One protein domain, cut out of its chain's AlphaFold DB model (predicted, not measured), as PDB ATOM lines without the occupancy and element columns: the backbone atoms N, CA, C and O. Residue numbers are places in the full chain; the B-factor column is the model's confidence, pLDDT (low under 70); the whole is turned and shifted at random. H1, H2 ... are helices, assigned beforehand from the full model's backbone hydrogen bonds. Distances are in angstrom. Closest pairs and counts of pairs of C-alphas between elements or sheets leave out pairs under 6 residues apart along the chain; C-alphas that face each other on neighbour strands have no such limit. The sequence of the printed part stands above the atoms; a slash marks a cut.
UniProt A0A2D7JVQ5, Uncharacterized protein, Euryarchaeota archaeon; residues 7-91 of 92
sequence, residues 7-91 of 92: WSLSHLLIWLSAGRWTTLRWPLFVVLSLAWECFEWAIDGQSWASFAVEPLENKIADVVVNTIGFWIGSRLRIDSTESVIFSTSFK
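AT A GLANCE: This is residues 7 to 91 of the 92 residues of an uncharacterized protein of Euryarchaeota archaeon (UniProt A0A2D7JVQ5). Look for three helices running roughly lengthwise, H3 packed on H1 and, more loosely, on H2; a tail with H4, residues 80 to 91, sticks out and adds to the length. The 85 printed residues hold four named helices, H1 to H4 in chain order, and no named strand: all helix. The whole is loose, radius of gyration of the C-alphas 17.2 A, spanning 63 by 19 by 18 A.

HOW THE PARTS SIT: Start at H3, residues 56 to 75. It touches H1, residues 7 to 21, the same way at a shallow tilt of 25 degrees; closest are C-alphas of Arg 20 and Gly 73, 4.0 A. H2, residues 26 to 43, forms a helical hairpin with H3, opposite ways at 29 degrees, touching it with residues 29 to 37 alone; closest are C-alphas of Ser 33 and Val 63, 6.3 A. H1 and H2 are near each other. H4, residues 81 to 89, touches no helix. In these four helices every O i to N i+4 pair is within hydrogen-bond range.

IN THESE COORDINATES: Find C-alpha 56 at (154.956, 147.761, 163.274); H3 runs 29.0 A from there. H2 spans 26.0 A, H1 20.9 A, and H4 12.6 A, ending at C-alpha 89, (116.405, 159.550, 197.721).

THE WHOLE: The printed part has no cut. The link H2 to H3 is long. Residues 78 to 91 are under pLDDT 70.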
ATOM      1  N   TRP A   7     146.789 137.103 170.260       85.88
ATOM      2  CA  TRP A   7     147.423 138.103 171.118       85.88
ATOM      3  C   TRP A   7     146.637 139.414 171.119       85.88
ATOM      4  O   TRP A   7     146.270 139.877 172.196       85.88
ATOM      5  N   SER A   8     146.208 139.918 169.958       86.06
ATOM      6  CA  SER A   8     145.309 141.082 169.885       86.06
ATOM      7  C   SER A   8     143.993 140.844 170.646       86.06
ATOM      8  O   SER A   8     143.471 141.731 171.323       86.06
ATOM      9  N   LEU A   9     143.446 139.621 170.612       91.19
ATOM     10  CA  LEU A   9     142.274 139.276 171.425       91.19
ATOM     11  C   LEU A   9     142.592 139.298 172.931       91.19
ATOM     12  O   LEU A   9     141.787 139.796 173.720       91.19
ATOM     13  N   SER A  10     143.754 138.787 173.342       92.00
ATOM     14  CA  SER A  10     144.221 138.877 174.731       92.00
ATOM     15  C   SER A  10     144.361 140.331 175.185       92.00
ATOM     16  O   SER A  10     143.877 140.669 176.265       92.00
ATOM     17  N   HIS A  11     144.924 141.199 174.346       93.31
ATOM     18  CA  HIS A  11     145.019 142.643 174.568       93.31
ATOM     19  C   HIS A  11     143.643 143.271 174.818       93.31
ATOM     20  O   HIS A  11     143.434 143.945 175.833       93.31
ATOM     21  N   LEU A  12     142.661 142.964 173.962       93.94
ATOM     22  CA  LEU A  12     141.285 143.430 174.133       93.94
ATOM     23  C   LEU A  12     140.718 143.017 175.496       93.94
ATOM     24  O   LEU A  12     140.160 143.846 176.213       93.94
ATOM     25  N   LEU A  13     140.857 141.738 175.860       95.38
ATOM     26  CA  LEU A  13     140.297 141.182 177.093       95.38
ATOM     27  C   LEU A  13     140.977 141.737 178.346       95.38
ATOM     28  O   LEU A  13     140.283 142.050 179.316       95.38
ATOM     29  N   ILE A  14     142.303 141.894 178.332       95.38
ATOM     30  CA  ILE A  14     143.065 142.488 179.437       95.38
ATOM     31  C   ILE A  14     142.589 143.917 179.674       95.38
ATOM     32  O   ILE A  14     142.224 144.263 180.799       95.38
ATOM     33  N   TRP A  15     142.522 144.736 178.623       96.12
ATOM     34  CA  TRP A  15     142.164 146.143 178.771       96.12
ATOM     35  C   TRP A  15     140.681 146.373 179.037       96.12
ATOM     36  O   TRP A  15     140.341 147.267 179.814       96.12
ATOM     37  N   LEU A  16     139.802 145.523 178.502       95.94
ATOM     38  CA  LEU A  16     138.390 145.479 178.886       95.94
ATOM     39  C   LEU A  16     138.243 145.177 180.373       95.94
ATOM     40  O   LEU A  16     137.538 145.896 181.085       95.94
ATOM     41  N   SER A  17     138.952 144.160 180.859       94.69
ATOM     42  CA  SER A  17     138.932 143.779 182.270       94.69
ATOM     43  C   SER A  17     139.485 144.895 183.157       94.69
ATOM     44  O   SER A  17     138.867 145.273 184.156       94.69
ATOM     45  N   ALA A  18     140.615 145.482 182.762       94.00
ATOM     46  CA  ALA A  18     141.249 146.576 183.478       94.00
ATOM     47  C   ALA A  18     140.325 147.799 183.562       94.00
ATOM     48  O   ALA A  18     140.092 148.308 184.657       94.00
ATOM     49  N   GLY A  19     139.734 148.234 182.445       92.12
ATOM     50  CA  GLY A  19     138.788 149.353 182.433       92.12
ATOM     51  C   GLY A  19     137.535 149.083 183.273       92.12
ATOM     52  O   GLY A  19     136.995 149.996 183.895       92.12
ATOM     53  N   ARG A  20     137.088 147.823 183.332       92.25
ATOM     54  CA  ARG A  20     135.859 147.433 184.031       92.25
ATOM     55  C   ARG A  20     136.004 147.313 185.543       92.25
ATOM     56  O   ARG A  20     135.069 147.680 186.261       92.25
ATOM     57  N   TRP A  21     137.100 146.727 186.020       93.00
ATOM     58  CA  TRP A  21     137.243 146.313 187.423       93.00
ATOM     59  C   TRP A  21     138.284 147.097 188.213       93.00
ATOM     60  O   TRP A  21     138.373 146.926 189.426       93.00
ATOM     61  N   THR A  22     139.052 147.973 187.568       90.44
ATOM     62  CA  THR A  22     140.064 148.776 188.257       90.44
ATOM     63  C   THR A  22     139.710 150.262 188.248       90.44
ATOM     64  O   THR A  22     138.820 150.726 187.536       90.44
ATOM     65  N   THR A  23     140.442 151.039 189.045       88.25
ATOM     66  CA  THR A  23     140.370 152.507 189.061       88.25
ATOM     67  C   THR A  23     141.418 153.149 188.148       88.25
ATOM     68  O   THR A  23     141.796 154.304 188.366       88.25
ATOM     69  N   LEU A  24     141.932 152.410 187.154       91.75
ATOM     70  CA  LEU A  24     142.895 152.933 186.187       91.75
ATOM     71  C   LEU A  24     142.330 154.179 185.504       91.75
ATOM     72  O   LEU A  24     141.192 154.212 185.038       91.75
ATOM     73  N   ARG A  25     143.144 155.234 185.461       92.00
ATOM     74  CA  ARG A  25     142.817 156.474 184.757       92.00
ATOM     75  C   ARG A  25     143.418 156.429 183.361       92.00
ATOM     76  O   ARG A  25     144.487 155.856 183.170       92.00
ATOM     77  N   TRP A  26     142.788 157.136 182.427       92.69
ATOM     78  CA  TRP A  26     143.247 157.265 181.042       92.69
ATOM     79  C   TRP A  26     144.751 157.552 180.873       92.69
ATOM     80  O   TRP A  26     145.374 156.857 180.077       92.69
ATOM     81  N   PRO A  27     145.386 158.477 181.625       95.19
ATOM     82  CA  PRO A  27     146.823 158.714 181.470       95.19
ATOM     83  C   PRO A  27     147.675 157.485 181.808       95.19
ATOM     84  O   PRO A  27     148.635 157.187 181.107       95.19
ATOM     85  N   LEU A  28     147.303 156.749 182.859       93.94
ATOM     86  CA  LEU A  28     148.024 155.550 183.279       93.94
ATOM     87  C   LEU A  28     147.799 154.396 182.291       93.94
ATOM     88  O   LEU A  28     148.740 153.673 181.988       93.94
ATOM     89  N   PHE A  29     146.585 154.276 181.741       96.12
ATOM     90  CA  PHE A  29     146.289 153.370 180.629       96.12
ATOM     91  C   PHE A  29     147.215 153.630 179.432       96.12
ATOM     92  O   PHE A  29     147.855 152.698 178.958       96.12
ATOM     93  N   VAL A  30     147.332 154.883 178.974       95.19
ATOM     94  CA  VAL A  30     148.167 155.226 177.808       95.19
ATOM     95  C   VAL A  30     149.628 154.860 178.056       95.19
ATOM     96  O   VAL A  30     150.253 154.245 177.196       95.19
ATOM     97  N   VAL A  31     150.160 155.192 179.237       96.56
ATOM     98  CA  VAL A  31     151.543 154.856 179.599       96.56
ATOM     99  C   VAL A  31     151.763 153.349 179.582       96.56
ATOM    100  O   VAL A  31     152.735 152.899 178.992       96.56
ATOM    101  N   LEU A  32     150.870 152.569 180.191       95.62
ATOM    102  CA  LEU A  32     151.004 151.113 180.244       95.62
ATOM    103  C   LEU A  32     150.820 150.450 178.873       95.62
ATOM    104  O   LEU A  32     151.571 149.539 178.549       95.62
ATOM    105  N   SER A  33     149.862 150.921 178.069       94.56
ATOM    106  CA  SER A  33     149.619 150.432 176.707       94.56
ATOM    107  C   SER A  33     150.862 150.629 175.835       94.56
ATOM    108  O   SER A  33     151.353 149.679 175.242       94.56
ATOM    109  N   LEU A  34     151.445 151.832 175.840       94.19
ATOM    110  CA  LEU A  34     152.667 152.116 175.080       94.19
ATOM    111  C   LEU A  34     153.905 151.433 175.672       94.19
ATOM    112  O   LEU A  34     154.784 151.002 174.933       94.19
ATOM    113  N   ALA A  35     153.996 151.333 177.001       94.88
ATOM    114  CA  ALA A  35     155.108 150.655 177.659       94.88
ATOM    115  C   ALA A  35     155.150 149.165 177.309       94.88
ATOM    116  O   ALA A  35     156.243 148.618 177.195       94.88
ATOM    117  N   TRP A  36     153.992 148.530 177.116       94.12
ATOM    118  CA  TRP A  36     153.915 147.140 176.680       94.12
ATOM    119  C   TRP A  36     154.467 146.956 175.261       94.12
ATOM    120  O   TRP A  36     155.375 146.154 175.074       94.12
ATOM    121  N   GLU A  37     154.037 147.775 174.299       92.38
ATOM    122  CA  GLU A  37     154.576 147.728 172.929       92.38
ATOM    123  C   GLU A  37     156.094 147.987 172.884       92.38
ATOM    124  O   GLU A  37     156.847 147.300 172.193       92.38
ATOM    125  N   CYS A  38     156.578 148.956 173.672       91.75
ATOM    126  CA  CYS A  38     158.012 149.222 173.809       91.75
ATOM    127  C   CYS A  38     158.765 148.053 174.460       91.75
ATOM    128  O   CYS A  38     159.916 147.788 174.108       91.75
ATOM    129  N   PHE A  39     158.145 147.377 175.429       92.81
ATOM    130  CA  PHE A  39     158.717 146.201 176.074       92.81
ATOM    131  C   PHE A  39     158.850 145.050 175.081       92.81
ATOM    132  O   PHE A  39     159.911 144.434 175.028       92.81
ATOM    133  N   GLU A  40     157.837 144.816 174.248       89.69
ATOM    134  CA  GLU A  40     157.900 143.816 173.186       89.69
ATOM    135  C   GLU A  40     159.037 144.099 172.202       89.69
ATOM    136  O   GLU A  40     159.834 143.207 171.918       89.69
ATOM    137  N   TRP A  41     159.217 145.350 171.774       88.94
ATOM    138  CA  TRP A  41     160.380 145.714 170.958       88.94
ATOM    139  C   TRP A  41     161.722 145.422 171.621       88.94
ATOM    140  O   TRP A  41     162.672 145.042 170.940       88.94
ATOM    141  N   ALA A  42     161.824 145.585 172.939       90.31
ATOM    142  CA  ALA A  42     163.059 145.289 173.654       90.31
ATOM    143  C   ALA A  42     163.375 143.781 173.701       90.31
ATOM    144  O   ALA A  42     164.539 143.409 173.865       90.31
ATOM    145  N   ILE A  43     162.362 142.916 173.560       90.75
ATOM    146  CA  ILE A  43     162.497 141.457 173.681       90.75
ATOM    147  C   ILE A  43     162.326 140.697 172.358       90.75
ATOM    148  O   ILE A  43     162.552 139.493 172.357       90.75
ATOM    149  N   ASP A  44     162.009 141.373 171.249       85.62
ATOM    150  CA  ASP A  44     161.817 140.824 169.887       85.62
ATOM    151  C   ASP A  44     162.924 139.813 169.476       85.62
ATOM    152  O   ASP A  44     162.669 138.758 168.908       85.62
ATOM    153  N   GLY A  45     164.174 140.029 169.895       82.06
ATOM    154  CA  GLY A  45     165.292 139.114 169.608       82.06
ATOM    155  C   GLY A  45     165.430 137.876 170.510       82.06
ATOM    156  O   GLY A  45     166.406 137.136 170.371       82.06
ATOM    157  N   GLN A  46     164.536 137.657 171.477       88.50
ATOM    158  CA  GLN A  46     164.670 136.588 172.470       88.50
ATOM    159  C   GLN A  46     163.947 135.304 172.043       88.50
ATOM    160  O   GLN A  46     162.797 135.326 171.619       88.50
ATOM    161  N   SER A  47     164.583 134.145 172.242       83.19
ATOM    162  CA  SER A  47     164.039 132.835 171.835       83.19
ATOM    163  C   SER A  47     162.712 132.461 172.505       83.19
ATOM    164  O   SER A  47     161.942 131.678 171.955       83.19
ATOM    165  N   TRP A  48     162.438 133.015 173.687       85.69
ATOM    166  CA  TRP A  48     161.194 132.818 174.432       85.69
ATOM    167  C   TRP A  48     160.096 133.829 174.058       85.69
ATOM    168  O   TRP A  48     158.950 133.650 174.462       85.69
ATOM    169  N   ALA A  49     160.427 134.872 173.292       82.69
ATOM    170  CA  ALA A  49     159.554 135.998 172.969       82.69
ATOM    171  C   ALA A  49     159.129 136.000 171.493       82.69
ATOM    172  O   ALA A  49     159.046 137.043 170.855       82.69
ATOM    173  N   SER A  50     158.817 134.827 170.937       82.06
ATOM    174  CA  SER A  50     158.375 134.707 169.540       82.06
ATOM    175  C   SER A  50     157.094 135.490 169.220       82.06
ATOM    176  O   SER A  50     156.829 135.762 168.054       82.06
ATOM    177  N   PHE A  51     156.311 135.856 170.239       79.06
ATOM    178  CA  PHE A  51     155.126 136.706 170.110       79.06
ATOM    179  C   PHE A  51     155.463 138.186 169.895       79.06
ATOM    180  O   PHE A  51     154.650 138.902 169.331       79.06
ATOM    181  N   ALA A  52     156.650 138.635 170.310       81.19
ATOM    182  CA  ALA A  52     157.071 140.026 170.183       81.19
ATOM    183  C   ALA A  52     157.588 140.371 168.772       81.19
ATOM    184  O   ALA A  52     157.651 141.552 168.418       81.19
ATOM    185  N   VAL A  53     157.925 139.342 167.980       81.94
ATOM    186  CA  VAL A  53     158.407 139.449 166.597       81.94
ATOM    187  C   VAL A  53     157.234 139.689 165.656       81.94
ATOM    188  O   VAL A  53     156.646 138.758 165.098       81.94
ATOM    189  N   GLU A  54     156.887 140.952 165.443       81.00
ATOM    190  CA  GLU A  54     155.793 141.311 164.548       81.00
ATOM    191  C   GLU A  54     155.985 142.668 163.854       81.00
ATOM    192  O   GLU A  54     156.748 143.520 164.316       81.00
ATOM    193  N   PRO A  55     155.299 142.892 162.715       85.56
ATOM    194  CA  PRO A  55     155.362 144.164 162.012       85.56
ATOM    195  C   PRO A  55     154.858 145.319 162.880       85.56
ATOM    196  O   PRO A  55     153.902 145.171 163.637       85.56
ATOM    197  N   LEU A  56     155.416 146.510 162.657       85.69
ATOM    198  CA  LEU A  56     154.956 147.761 163.274       85.69
ATOM    199  C   LEU A  56     153.431 147.967 163.149       85.69
ATOM    200  O   LEU A  56     152.806 148.500 164.060       85.69
ATOM    201  N   GLU A  57     152.831 147.546 162.032       87.88
ATOM    202  CA  GLU A  57     151.385 147.651 161.789       87.88
ATOM    203  C   GLU A  57     150.550 146.883 162.821       87.88
ATOM    204  O   GLU A  57     149.511 147.383 163.253       87.88
ATOM    205  N   ASN A  58     151.020 145.706 163.250       87.88
ATOM    206  CA  ASN A  58     150.347 144.905 164.267       87.88
ATOM    207  C   ASN A  58     150.436 145.577 165.642       87.88
ATOM    208  O   ASN A  58     149.415 145.728 166.298       87.88
ATOM    209  N   LYS A  59     151.603 146.119 166.002       88.75
ATOM    210  CA  LYS A  59     151.791 146.876 167.256       88.75
ATOM    211  C   LYS A  59     150.875 148.086 167.355       88.75
ATOM    212  O   LYS A  59     150.257 148.365 168.380       88.75
ATOM    213  N   ILE A  60     150.727 148.817 166.249       90.00
ATOM    214  CA  ILE A  60     149.775 149.933 166.179       90.00
ATOM    215  C   ILE A  60     148.339 149.418 166.341       90.00
ATOM    216  O   ILE A  60     147.549 150.037 167.060       90.00
ATOM    217  N   ALA A  61     147.994 148.301 165.693       91.50
ATOM    218  CA  ALA A  61     146.682 147.682 165.847       91.50
ATOM    219  C   ALA A  61     146.426 147.261 167.303       91.50
ATOM    220  O   ALA A  61     145.337 147.520 167.812       91.50
ATOM    221  N   ASP A  62     147.423 146.731 168.004       91.12
ATOM    222  CA  ASP A  62     147.305 146.330 169.402       91.12
ATOM    223  C   ASP A  62     147.094 147.532 170.330       91.12
ATOM    224  O   ASP A  62     146.207 147.488 171.183       91.12
ATOM    225  N   VAL A  63     147.742 148.682 170.100       94.06
ATOM    226  CA  VAL A  63     147.421 149.932 170.827       94.06
ATOM    227  C   VAL A  63     145.972 150.377 170.593       94.06
ATOM    228  O   VAL A  63     145.294 150.844 171.523       94.06
ATOM    229  N   VAL A  64     145.463 150.244 169.366       94.81
ATOM    230  CA  VAL A  64     144.061 150.559 169.044       94.81
ATOM    231  C   VAL A  64     143.121 149.594 169.768       94.81
ATOM    232  O   VAL A  64     142.152 150.033 170.391       94.81
ATOM    233  N   VAL A  65     143.428 148.298 169.757       95.25
ATOM    234  CA  VAL A  65     142.650 147.259 170.439       95.25
ATOM    235  C   VAL A  65     142.658 147.461 171.957       95.25
ATOM    236  O   VAL A  65     141.591 147.424 172.578       95.25
ATOM    237  N   ASN A  66     143.811 147.792 172.545       96.31
ATOM    238  CA  ASN A  66     143.954 148.187 173.949       96.31
ATOM    239  C   ASN A  66     143.009 149.347 174.281       96.31
ATOM    240  O   ASN A  66     142.291 149.322 175.283       96.31
ATOM    241  N   THR A  67     142.973 150.357 173.408       96.50
ATOM    242  CA  THR A  67     142.152 151.562 173.582       96.50
ATOM    243  C   THR A  67     140.664 151.238 173.538       96.50
ATOM    244  O   THR A  67     139.914 151.695 174.404       96.50
ATOM    245  N   ILE A  68     140.231 150.415 172.578       96.38
ATOM    246  CA  ILE A  68     138.840 149.960 172.469       96.38
ATOM    247  C   ILE A  68     138.448 149.157 173.712       96.38
ATOM    248  O   ILE A  68     137.420 149.449 174.324       96.38
ATOM    249  N   GLY A  69     139.277 148.193 174.122       95.69
ATOM    250  CA  GLY A  69     139.036 147.375 175.311       95.69
ATOM    251  C   GLY A  69     138.871 148.240 176.556       95.69
ATOM    252  O   GLY A  69     137.836 148.182 177.221       95.69
ATOM    253  N   PHE A  70     139.839 149.118 176.825       96.06
ATOM    254  CA  PHE A  70     139.808 149.995 177.993       96.06
ATOM    255  C   PHE A  70     138.623 150.964 177.981       96.06
ATOM    256  O   PHE A  70     137.995 151.181 179.022       96.06
ATOM    257  N   TRP A  71     138.271 151.511 176.814       95.25
ATOM    258  CA  TRP A  71     137.107 152.379 176.657       95.25
ATOM    259  C   TRP A  71     135.801 151.651 176.994       95.25
ATOM    260  O   TRP A  71     135.020 152.150 177.808       95.25
ATOM    261  N   ILE A  72     135.582 150.463 176.417       95.50
ATOM    262  CA  ILE A  72     134.396 149.637 176.683       95.50
ATOM    263  C   ILE A  72     134.339 149.273 178.168       95.50
ATOM    264  O   ILE A  72     133.319 149.497 178.818       95.50
ATOM    265  N   GLY A  73     135.443 148.770 178.728       93.94
ATOM    266  CA  GLY A  73     135.528 148.401 180.140       93.94
ATOM    267  C   GLY A  73     135.170 149.563 181.063       93.94
ATOM    268  O   GLY A  73     134.330 149.415 181.949       93.94
ATOM    269  N   SER A  74     135.733 150.743 180.794       91.94
ATOM    270  CA  SER A  74     135.476 151.961 181.572       91.94
ATOM    271  C   SER A  74     134.011 152.400 181.517       91.94
ATOM    272  O   SER A  74     133.485 152.891 182.508       91.94
ATOM    273  N   ARG A  75     133.333 152.217 180.375       90.12
ATOM    274  CA  ARG A  75     131.903 152.539 180.212       90.12
ATOM    275  C   ARG A  75     130.983 151.549 180.912       90.12
ATOM    276  O   ARG A  75     129.907 151.932 181.352       90.12
ATOM    277  N   LEU A  76     131.399 150.291 181.001       89.75
ATOM    278  CA  LEU A  76     130.657 149.234 181.684       89.75
ATOM    279  C   LEU A  76     130.906 149.219 183.196       89.75
ATOM    280  O   LEU A  76     130.323 148.393 183.903       89.75
ATOM    281  N   ARG A  77     131.794 150.083 183.699       82.88
ATOM    282  CA  ARG A  77     132.106 150.169 185.118       82.88
ATOM    283  C   ARG A  77     130.841 150.510 185.899       82.88
ATOM    284  O   ARG A  77     130.236 151.555 185.700       82.88
ATOM    285  N   ILE A  78     130.455 149.610 186.801       67.62
ATOM    286  CA  ILE A  78     129.403 149.890 187.777       67.62
ATOM    287  C   ILE A  78     130.002 150.882 188.766       67.62
ATOM    288  O   ILE A  78     130.820 150.500 189.604       67.62
ATOM    289  N   ASP A  79     129.631 152.150 188.641       63.84
ATOM    290  CA  ASP A  79     129.936 153.133 189.667       63.84
ATOM    291  C   ASP A  79     128.985 152.908 190.846       63.84
ATOM    292  O   ASP A  79     127.769 153.057 190.746       63.84
ATOM    293  N   SER A  80     129.555 152.579 192.003       58.25
ATOM    294  CA  SER A  80     128.837 152.424 193.275       58.25
ATOM    295  C   SER A  80     128.127 153.708 193.729       58.25
ATOM    296  O   SER A  80     127.422 153.707 194.732       58.25
ATOM    297  N   THR A  81     128.335 154.826 193.035       55.22
ATOM    298  CA  THR A  81     127.749 156.127 193.361       55.22
ATOM    299  C   THR A  81     126.245 156.163 193.076       55.22
ATOM    300  O   THR A  81     125.501 156.767 193.847       55.22
ATOM    301  N   GLU A  82     125.762 155.478 192.031       54.53
ATOM    302  CA  GLU A  82     124.323 155.457 191.712       54.53
ATOM    303  C   GLU A  82     123.497 154.707 192.766       54.53
ATOM    304  O   GLU A  82     122.387 155.130 193.099       54.53
ATOM    305  N   SER A  83     124.043 153.642 193.363       54.09
ATOM    306  CA  SER A  83     123.331 152.875 194.394       54.09
ATOM    307  C   SER A  83     123.181 153.645 195.708       54.09
ATOM    308  O   SER A  83     122.180 153.479 196.409       54.09
ATOM    309  N   VAL A  84     124.129 154.533 196.026       56.88
ATOM    310  CA  VAL A  84     124.049 155.392 197.212       56.88
ATOM    311  C   VAL A  84     122.986 156.473 197.023       56.88
ATOM    312  O   VAL A  84     122.145 156.620 197.903       56.88
ATOM    313  N   ILE A  85     122.951 157.167 195.877       57.75
ATOM    314  CA  ILE A  85     121.970 158.242 195.615       57.75
ATOM    315  C   ILE A  85     120.533 157.704 195.637       57.75
ATOM    316  O   ILE A  85     119.647 158.332 196.221       57.75
ATOM    317  N   PHE A  86     120.296 156.521 195.063       57.09
ATOM    318  CA  PHE A  86     118.974 155.899 195.102       57.09
ATOM    319  C   PHE A  86     118.561 155.545 196.541       57.09
ATOM    320  O   PHE A  86     117.424 155.779 196.935       57.09
ATOM    321  N   SER A  87     119.485 155.065 197.380       56.84
ATOM    322  CA  SER A  87     119.173 154.757 198.782       56.84
ATOM    323  C   SER A  87     118.839 155.999 199.619       56.84
ATOM    324  O   SER A  87     117.948 155.929 200.468       56.84
ATOM    325  N   THR A  88     119.507 157.134 199.391       57.50
ATOM    326  CA  THR A  88     119.204 158.386 200.103       57.50
ATOM    327  C   THR A  88     117.929 159.055 199.597       57.50
ATOM    328  O   THR A  88     117.205 159.639 200.397       57.50
ATOM    329  N   SER A  89     117.610 158.940 198.302       54.25
ATOM    330  CA  SER A  89     116.405 159.550 197.721       54.25
ATOM    331  C   SER A  89     115.096 158.901 198.182       54.25
ATOM    332  O   SER A  89     114.063 159.557 198.129       54.25
ATOM    333  N   PHE A  90     115.116 157.642 198.627       58.56
ATOM    334  CA  PHE A  90     113.933 156.948 199.164       58.56
ATOM    335  C   PHE A  90     113.773 157.086 200.687       58.56
ATOM    336  O   PHE A  90     112.833 156.534 201.256       58.56
ATOM    337  N   LYS A  91     114.699 157.779 201.363       54.91
ATOM    338  CA  LYS A  91     114.679 157.982 202.820       54.91
ATOM    339  C   LYS A  91     114.181 159.361 203.269       54.91
ATOM    340  O   LYS A  91     114.067 159.550 204.478       54.91
TER     341      LYS A  91